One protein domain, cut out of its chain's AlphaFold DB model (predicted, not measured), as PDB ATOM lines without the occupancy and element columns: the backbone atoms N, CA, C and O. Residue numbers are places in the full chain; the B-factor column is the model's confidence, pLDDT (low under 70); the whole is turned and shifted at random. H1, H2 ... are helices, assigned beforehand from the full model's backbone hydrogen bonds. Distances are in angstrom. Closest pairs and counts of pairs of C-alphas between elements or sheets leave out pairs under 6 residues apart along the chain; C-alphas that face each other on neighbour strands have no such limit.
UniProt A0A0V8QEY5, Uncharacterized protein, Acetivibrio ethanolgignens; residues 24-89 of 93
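What this domain is: This is residues 24 to 89 of the 93 residues of an uncharacterized protein of Acetivibrio ethanolgignens (UniProt A0A0V8QEY5). Two long helices, H3 and H2, form a helical hairpin that opens toward its link; the shorter H1 packs slantwise on H2, away from H3. H3's end, residues 83 to 89, sticks out. The 66 printed residues hold three named helices, H1, H2, H3 in chain order, and no named strand: all helix. The whole is only just loose, close to compact, with a radius of gyration of the C-alphas of 13.4 A, spanning 45 by 23 by 16 A.

Where its parts are: Find C-alpha 64 at (-92.990, 52.004, 6.567); from there H3 runs 38.1 A to C-alpha 89 at (-66.756, 58.715, 33.344). H2 is residues 40 to 57, 25.9 A; H1 is residues 24 to 36, 18.1 A.

How they stand to each other: Look at Arg 41 and Gly 74, the closest C-alphas of H2 and H3, 5.1 A apart: the helices touch at a shallow tilt of 23 degrees, opposite ways, through residues 40 to 48 and 70 to 78 alone. H1 touches H2 with residues 29 to 33 alone, at a steep tilt of 50 degrees, opposite ways; the closest C-alphas, Thr 29 and Val 43, are 5.8 A apart. H1 and H3 are apart. In H1, H2 and H3 every O i to N i+4 pair is within hydrogen-bond range.

The domain as a whole: The farthest C-alphas, Gly 59 and His 89, are 45.6 A apart. The printed part has no cut and no long link. pLDDT is under 70 at residues 36 to 41, 81 and 84 to 89.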
ATOM      1  N   SER A  24     -87.864  43.511  29.601       77.19
ATOM      2  CA  SER A  24     -87.242  42.258  29.140       77.19
ATOM      3  C   SER A  24     -86.367  42.447  27.892       77.19
ATOM      4  O   SER A  24     -85.291  41.870  27.792       77.19
ATOM      5  N   TYR A  25     -86.788  43.325  26.980       73.62
ATOM      6  CA  TYR A  25     -86.056  43.682  25.764       73.62
ATOM      7  C   TYR A  25     -84.761  44.471  26.024       73.62
ATOM      8  O   TYR A  25     -83.717  44.209  25.427       73.62
ATOM      9  N   GLU A  26     -84.815  45.442  26.936       73.94
ATOM     10  CA  GLU A  26     -83.679  46.306  27.273       73.94
ATOM     11  C   GLU A  26     -82.682  45.572  28.169       73.94
ATOM     12  O   GLU A  26     -81.477  45.663  27.953       73.94
ATOM     13  N   ALA A  27     -83.189  44.773  29.110       77.31
ATOM     14  CA  ALA A  27     -82.401  43.875  29.940       77.31
ATOM     15  C   ALA A  27     -81.635  42.867  29.077       77.31
ATOM     16  O   ALA A  27     -80.444  42.667  29.294       77.31
ATOM     17  N   LEU A  28     -82.283  42.286  28.061       79.44
ATOM     18  CA  LEU A  28     -81.627  41.388  27.112       79.44
ATOM     19  C   LEU A  28     -80.561  42.124  26.291       79.44
ATOM     20  O   LEU A  28     -79.461  41.608  26.115       79.44
ATOM     21  N   THR A  29     -80.852  43.351  25.849       79.19
ATOM     22  CA  THR A  29     -79.893  44.177  25.101       79.19
ATOM     23  C   THR A  29     -78.639  44.473  25.936       79.19
ATOM     24  O   THR A  29     -77.528  44.247  25.461       79.19
ATOM     25  N   PHE A  30     -78.803  44.907  27.189       74.75
ATOM     26  CA  PHE A  30     -77.695  45.169  28.117       74.75
ATOM     27  C   PHE A  30     -76.963  43.893  28.550       74.75
ATOM     28  O   PHE A  30     -75.741  43.899  28.673       74.75
ATOM     29  N   ALA A  31     -77.672  42.779  28.747       80.06
ATOM     30  CA  ALA A  31     -77.049  41.500  29.085       80.06
ATOM     31  C   ALA A  31     -76.162  40.982  27.941       80.06
ATOM     32  O   ALA A  31     -75.062  40.488  28.190       80.06
ATOM     33  N   LEU A  32     -76.607  41.122  26.687       76.44
ATOM     34  CA  LEU A  32     -75.800  40.776  25.515       76.44
ATOM     35  C   LEU A  32     -74.633  41.751  25.312       76.44
ATOM     36  O   LEU A  32     -73.528  41.309  25.001       76.44
ATOM     37  N   GLU A  33     -74.847  43.052  25.515       74.69
ATOM     38  CA  GLU A  33     -73.779  44.059  25.467       74.69
ATOM     39  C   GLU A  33     -72.691  43.763  26.511       74.69
ATOM     40  O   GLU A  33     -71.512  43.688  26.170       74.69
ATOM     41  N   SER A  34     -73.090  43.485  27.756       70.31
ATOM     42  CA  SER A  34     -72.198  43.138  28.871       70.31
ATOM     43  C   SER A  34     -71.358  41.887  28.595       70.31
ATOM     44  O   SER A  34     -70.202  41.814  29.005       70.31
ATOM     45  N   ARG A  35     -71.911  40.902  27.873       72.12
ATOM     46  CA  ARG A  35     -71.218  39.642  27.558       72.12
ATOM     47  C   ARG A  35     -70.306  39.733  26.336       72.12
ATOM     48  O   ARG A  35     -69.316  39.011  26.300       72.12
ATOM     49  N   ASN A  36     -70.629  40.578  25.355       65.25
ATOM     50  CA  ASN A  36     -69.940  40.607  24.057       65.25
ATOM     51  C   ASN A  36     -69.171  41.909  23.766       65.25
ATOM     52  O   ASN A  36     -68.522  41.997  22.725       65.25
ATOM     53  N   HIS A  37     -69.263  42.929  24.629       63.81
ATOM     54  CA  HIS A  37     -68.724  44.285  24.416       63.81
ATOM     55  C   HIS A  37     -69.155  44.941  23.087       63.81
ATOM     56  O   HIS A  37     -68.510  45.868  22.592       63.81
ATOM     57  N   TRP A  38     -70.238  44.461  22.475       65.69
ATOM     58  CA  TRP A  38     -70.774  45.032  21.244       65.69
ATOM     59  C   TRP A  38     -71.562  46.305  21.526       65.69
ATOM     60  O   TRP A  38     -72.226  46.411  22.549       65.69
ATOM     61  N   GLN A  39     -71.527  47.261  20.591       68.50
ATOM     62  CA  GLN A  39     -72.309  48.491  20.725       68.50
ATOM     63  C   GLN A  39     -73.796  48.147  20.867       68.50
ATOM     64  O   GLN A  39     -74.339  47.370  20.075       68.50
ATOM     65  N   THR A  40     -74.467  48.793  21.820       68.44
ATOM     66  CA  THR A  40     -75.892  48.602  22.137       68.44
ATOM     67  C   THR A  40     -76.784  48.738  20.895       68.44
ATOM     68  O   THR A  40     -77.787  48.038  20.773       68.44
ATOM     69  N   ARG A  41     -76.372  49.557  19.914       69.69
ATOM     70  CA  ARG A  41     -77.016  49.684  18.596       69.69
ATOM     71  C   ARG A  41     -77.131  48.361  17.845       69.69
ATOM     72  O   ARG A  41     -78.202  48.065  17.326       69.69
ATOM     73  N   TYR A  42     -76.048  47.590  17.751       71.31
ATOM     74  CA  TYR A  42     -76.046  46.348  16.972       71.31
ATOM     75  C   TYR A  42     -76.946  45.300  17.614       71.31
ATOM     76  O   TYR A  42     -77.748  44.678  16.922       71.31
ATOM     77  N   VAL A  43     -76.870  45.155  18.940       78.25
ATOM     78  CA  VAL A  43     -77.713  44.212  19.683       78.25
ATOM     79  C   VAL A  43     -79.189  44.568  19.511       78.25
ATOM     80  O   VAL A  43     -79.983  43.698  19.158       78.25
ATOM     81  N   ARG A  44     -79.547  45.850  19.669       79.62
ATOM     82  CA  ARG A  44     -80.921  46.339  19.482       79.62
ATOM     83  C   ARG A  44     -81.437  46.070  18.072       79.62
ATOM     84  O   ARG A  44     -82.543  45.574  17.911       79.62
ATOM     85  N   MET A  45     -80.614  46.350  17.065       79.44
ATOM     86  CA  MET A  45     -80.983  46.194  15.662       79.44
ATOM     87  C   MET A  45     -81.219  44.724  15.294       79.44
ATOM     88  O   MET A  45     -82.178  44.423  14.591       79.44
ATOM     89  N   VAL A  46     -80.399  43.799  15.805       83.69
ATOM     90  CA  VAL A  46     -80.610  42.352  15.615       83.69
ATOM     91  C   VAL A  46     -81.910  41.897  16.271       83.69
ATOM     92  O   VAL A  46     -82.685  41.168  15.652       83.69
ATOM     93  N   LEU A  47     -82.168  42.342  17.502       82.62
ATOM     94  CA  LEU A  47     -83.379  42.000  18.244       82.62
ATOM     95  C   LEU A  47     -84.636  42.547  17.546       82.62
ATOM     96  O   LEU A  47     -85.625  41.826  17.411       82.62
ATOM     97  N   ASP A  48     -84.557  43.763  17.001       82.25
ATOM     98  CA  ASP A  48     -85.652  44.408  16.274       82.25
ATOM     99  C   ASP A  48     -85.934  43.675  14.956       82.25
ATOM    100  O   ASP A  48     -87.089  43.385  14.638       82.25
ATOM    101  N   ILE A  49     -84.887  43.307  14.210       83.94
ATOM    102  CA  ILE A  49     -85.008  42.514  12.977       83.94
ATOM    103  C   ILE A  49     -85.609  41.142  13.280       83.94
ATOM    104  O   ILE A  49     -86.498  40.697  12.553       83.94
ATOM    105  N   ALA A  50     -85.172  40.473  14.348       86.44
ATOM    106  CA  ALA A  50     -85.729  39.186  14.748       86.44
ATOM    107  C   ALA A  50     -87.219  39.317  15.088       86.44
ATOM    108  O   ALA A  50     -88.036  38.541  14.592       86.44
ATOM    109  N   CYS A  51     -87.589  40.346  15.853       84.12
ATOM    110  CA  CYS A  51     -88.972  40.600  16.242       84.12
ATOM    111  C   CYS A  51     -89.865  40.911  15.029       84.12
ATOM    112  O   CYS A  51     -90.974  40.382  14.931       84.12
ATOM    113  N   VAL A  52     -89.379  41.704  14.068       85.12
ATOM    114  CA  VAL A  52     -90.095  41.975  12.808       85.12
ATOM    115  C   VAL A  52     -90.222  40.732  11.948       85.12
ATOM    116  O   VAL A  52     -91.285  40.496  11.383       85.12
ATOM    117  N   THR A  53     -89.164  39.931  11.854       86.44
ATOM    118  CA  THR A  53     -89.171  38.704  11.054       86.44
ATOM    119  C   THR A  53     -90.196  37.718  11.610       86.44
ATOM    120  O   THR A  53     -91.011  37.192  10.858       86.44
ATOM    121  N   ILE A  54     -90.225  37.529  12.933       88.31
ATOM    122  CA  ILE A  54     -91.237  36.709  13.615       88.31
ATOM    123  C   ILE A  54     -92.637  37.288  13.377       88.31
ATOM    124  O   ILE A  54     -93.539  36.557  12.977       88.31
ATOM    125  N   GLY A  55     -92.815  38.600  13.551       85.06
ATOM    126  CA  GLY A  55     -94.090  39.276  13.301       85.06
ATOM    127  C   GLY A  55     -94.602  39.080  11.872       85.06
ATOM    128  O   GLY A  55     -95.790  38.830  11.685       85.06
ATOM    129  N   LEU A  56     -93.710  39.113  10.879       86.44
ATOM    130  CA  LEU A  56     -94.037  38.839   9.480       86.44
ATOM    131  C   LEU A  56     -94.469  37.381   9.274       86.44
ATOM    132  O   LEU A  56     -95.480  37.131   8.621       86.44
ATOM    133  N   PHE A  57     -93.751  36.421   9.866       85.25
ATOM    134  CA  PHE A  57     -94.118  34.999   9.812       85.25
ATOM    135  C   PHE A  57     -95.471  34.699  10.473       85.25
ATOM    136  O   PHE A  57     -96.176  33.799  10.028       85.25
ATOM    137  N   LEU A  58     -95.862  35.467  11.495       89.06
ATOM    138  CA  LEU A  58     -97.177  35.370  12.140       89.06
ATOM    139  C   LEU A  58     -98.309  36.048  11.336       89.06
ATOM    140  O   LEU A  58     -99.451  36.070  11.794       89.06
ATOM    141  N   GLY A  59     -98.023  36.587  10.145       83.00
ATOM    142  CA  GLY A  59     -99.000  37.262   9.284       83.00
ATOM    143  C   GLY A  59     -99.092  38.777   9.492       83.00
ATOM    144  O   GLY A  59    -100.015  39.415   8.985       83.00
ATOM    145  N   GLY A  60     -98.156  39.375  10.230       79.62
ATOM    146  CA  GLY A  60     -98.052  40.821  10.400       79.62
ATOM    147  C   GLY A  60     -97.532  41.517   9.140       79.62
ATOM    148  O   GLY A  60     -96.647  41.020   8.450       79.62
ATOM    149  N   THR A  61     -98.052  42.702   8.838       80.38
ATOM    150  CA  THR A  61     -97.591  43.513   7.706       80.38
ATOM    151  C   THR A  61     -96.480  44.467   8.136       80.38
ATOM    152  O   THR A  61     -96.582  45.173   9.142       80.38
ATOM    153  N   ILE A  62     -95.395  44.519   7.359       80.31
ATOM    154  CA  ILE A  62     -94.327  45.497   7.589       80.31
ATOM    155  C   ILE A  62     -94.758  46.820   6.962       80.31
ATOM    156  O   ILE A  62     -94.726  46.995   5.745       80.31
ATOM    157  N   GLY A  63     -95.171  47.763   7.805       79.69
ATOM    158  CA  GLY A  63     -95.403  49.142   7.394       79.69
ATOM    159  C   GLY A  63     -94.104  49.950   7.346       79.69
ATOM    160  O   GLY A  63     -93.140  49.656   8.055       79.69
ATOM    161  N   ALA A  64     -94.104  51.048   6.585       78.12
ATOM    162  CA  ALA A  64     -92.990  52.004   6.567       78.12
ATOM    163  C   ALA A  64     -92.652  52.544   7.975       78.12
ATOM    164  O   ALA A  64     -91.492  52.796   8.291       78.12
ATOM    165  N   CYS A  65     -93.657  52.650   8.852       78.12
ATOM    166  CA  CYS A  65     -93.494  53.055  10.250       78.12
ATOM    167  C   CYS A  65     -92.568  52.113  11.047       78.12
ATOM    168  O   CYS A  65     -91.760  52.582  11.850       78.12
ATOM    169  N   THR A  66     -92.633  50.802  10.800       81.56
ATOM    170  CA  THR A  66     -91.821  49.799  11.505       81.56
ATOM    171  C   THR A  66     -90.340  49.983  11.195       81.56
ATOM    172  O   THR A  66     -89.517  50.055  12.102       81.56
ATOM    173  N   VAL A  67     -90.005  50.166   9.916       80.06
ATOM    174  CA  VAL A  67     -88.622  50.381   9.464       80.06
ATOM    175  C   VAL A  67     -88.052  51.677  10.045       80.06
ATOM    176  O   VAL A  67     -86.937  51.690  10.568       80.06
ATOM    177  N   VAL A  68     -88.840  52.756  10.013       80.25
ATOM    178  CA  VAL A  68     -88.449  54.053  10.586       80.25
ATOM    179  C   VAL A  68     -88.216  53.941  12.094       80.25
ATOM    180  O   VAL A  68     -87.240  54.486  12.604       80.25
ATOM    181  N   THR A  69     -89.071  53.205  12.805       79.12
ATOM    182  CA  THR A  69     -88.949  53.029  14.257       79.12
ATOM    183  C   THR A  69     -87.673  52.281  14.623       79.12
ATOM    184  O   THR A  69     -86.959  52.728  15.513       79.12
ATOM    185  N   ILE A  70     -87.336  51.205  13.911       80.19
ATOM    186  CA  ILE A  70     -86.137  50.393  14.184       80.19
ATOM    187  C   ILE A  70     -84.857  51.194  13.946       80.19
ATOM    188  O   ILE A  70     -83.944  51.185  14.772       80.19
ATOM    189  N   LEU A  71     -84.805  51.946  12.843       79.19
ATOM    190  CA  LEU A  71     -83.649  52.782  12.522       79.19
ATOM    191  C   LEU A  71     -83.460  53.914  13.538       79.19
ATOM    192  O   LEU A  71     -82.352  54.111  14.039       79.19
ATOM    193  N   ILE A  72     -84.528  54.651  13.859       79.19
ATOM    194  CA  ILE A  72     -84.444  55.801  14.770       79.19
ATOM    195  C   ILE A  72     -84.199  55.336  16.206       79.19
ATOM    196  O   ILE A  72     -83.321  55.880  16.871       79.19
ATOM    197  N   SER A  73     -84.926  54.320  16.675       72.75
ATOM    198  CA  SER A  73     -84.796  53.786  18.035       72.75
ATOM    199  C   SER A  73     -83.367  53.325  18.315       72.75
ATOM    200  O   SER A  73     -82.774  53.749  19.305       72.75
ATOM    201  N   GLY A  74     -82.762  52.551  17.405       73.50
ATOM    202  CA  GLY A  74     -81.387  52.071  17.566       73.50
ATOM    203  C   GLY A  74     -80.344  53.193  17.637       73.50
ATOM    204  O   GLY A  74     -79.437  53.129  18.468       73.50
ATOM    205  N   ILE A  75     -80.474  54.235  16.804       77.12
ATOM    206  CA  ILE A  75     -79.548  55.383  16.804       77.12
ATOM    207  C   ILE A  75     -79.722  56.221  18.074       77.12
ATOM    208  O   ILE A  75     -78.734  56.542  18.732       77.12
ATOM    209  N   VAL A  76     -80.962  56.562  18.434       76.88
ATOM    210  CA  VAL A  76     -81.248  57.402  19.606       76.88
ATOM    211  C   VAL A  76     -80.810  56.699  20.887       76.88
ATOM    212  O   VAL A  76     -80.172  57.326  21.730       76.88
ATOM    213  N   LEU A  77     -81.073  55.396  21.018       73.56
ATOM    214  CA  LEU A  77     -80.660  54.633  22.194       73.56
ATOM    215  C   LEU A  77     -79.132  54.623  22.346       73.56
ATOM    216  O   LEU A  77     -78.632  54.846  23.444       73.56
ATOM    217  N   GLN A  78     -78.392  54.445  21.246       71.81
ATOM    218  CA  GLN A  78     -76.931  54.538  21.271       71.81
ATOM    219  C   GLN A  78     -76.461  55.925  21.707       71.81
ATOM    220  O   GLN A  78     -75.614  56.022  22.587       71.81
ATOM    221  N   GLN A  79     -77.030  56.996  21.150       75.62
ATOM    222  CA  GLN A  79     -76.631  58.354  21.521       75.62
ATOM    223  C   GLN A  79     -76.877  58.649  23.001       75.62
ATOM    224  O   GLN A  79     -76.050  59.293  23.646       75.62
ATOM    225  N   VAL A  80     -77.993  58.173  23.551       75.56
ATOM    226  CA  VAL A  80     -78.328  58.363  24.966       75.56
ATOM    227  C   VAL A  80     -77.370  57.570  25.853       75.56
ATOM    228  O   VAL A  80     -76.803  58.141  26.783       75.56
ATOM    229  N   VAL A  81     -77.119  56.297  25.537       69.69
ATOM    230  CA  VAL A  81     -76.179  55.451  26.292       69.69
ATOM    231  C   VAL A  81     -74.752  56.003  26.222       69.69
ATOM    232  O   VAL A  81     -74.108  56.130  27.261       69.69
ATOM    233  N   ASP A  82     -74.272  56.409  25.044       71.50
ATOM    234  CA  ASP A  82     -72.933  56.989  24.867       71.50
ATOM    235  C   ASP A  82     -72.793  58.328  25.611       71.50
ATOM    236  O   ASP A  82     -71.775  58.583  26.258       71.50
ATOM    237  N   THR A  83     -73.828  59.175  25.590       71.62
ATOM    238  CA  THR A  83     -73.838  60.450  26.330       71.62
ATOM    239  C   THR A  83     -73.802  60.223  27.841       71.62
ATOM    240  O   THR A  83     -73.071  60.919  28.550       71.62
ATOM    241  N   LEU A  84     -74.564  59.250  28.344       67.31
ATOM    242  CA  LEU A  84     -74.609  58.918  29.770       67.31
ATOM    243  C   LEU A  84     -73.303  58.269  30.238       67.31
ATOM    244  O   LEU A  84     -72.760  58.658  31.272       67.31
ATOM    245  N   LYS A  85     -72.728  57.366  29.438       64.00
ATOM    246  CA  LYS A  85     -71.425  56.746  29.710       64.00
ATOM    247  C   LYS A  85     -70.296  57.779  29.751       64.00
ATOM    248  O   LYS A  85     -69.480  57.739  30.673       64.00
ATOM    249  N   ASN A  86     -70.285  58.728  28.811       61.88
ATOM    250  CA  ASN A  86     -69.306  59.818  28.778       61.88
ATOM    251  C   ASN A  86     -69.467  60.797  29.950       61.88
ATOM    252  O   ASN A  86     -68.462  61.260  30.486       61.88
ATOM    253  N   ARG A  87     -70.699  61.098  30.386       58.78
ATOM    254  CA  ARG A  87     -70.927  61.980  31.544       58.78
ATOM    255  C   ARG A  87     -70.533  61.343  32.871       58.78
ATOM    256  O   ARG A  87     -69.973  62.040  33.704       58.78
ATOM    257  N   VAL A  88     -70.762  60.047  33.065       56.16
ATOM    258  CA  VAL A  88     -70.406  59.384  34.332       56.16
ATOM    259  C   VAL A  88     -68.919  59.045  34.431       56.16
ATOM    260  O   VAL A  88     -68.355  59.125  35.516       56.16
ATOM    261  N   HIS A  89     -68.227  58.780  33.317       49.38
ATOM    262  CA  HIS A  89     -66.756  58.715  33.344       49.38
ATOM    263  C   HIS A  89     -66.092  60.078  33.601       49.38
ATOM    264  O   HIS A  89     -64.966  60.111  34.088       49.38
TER     265      HIS A  89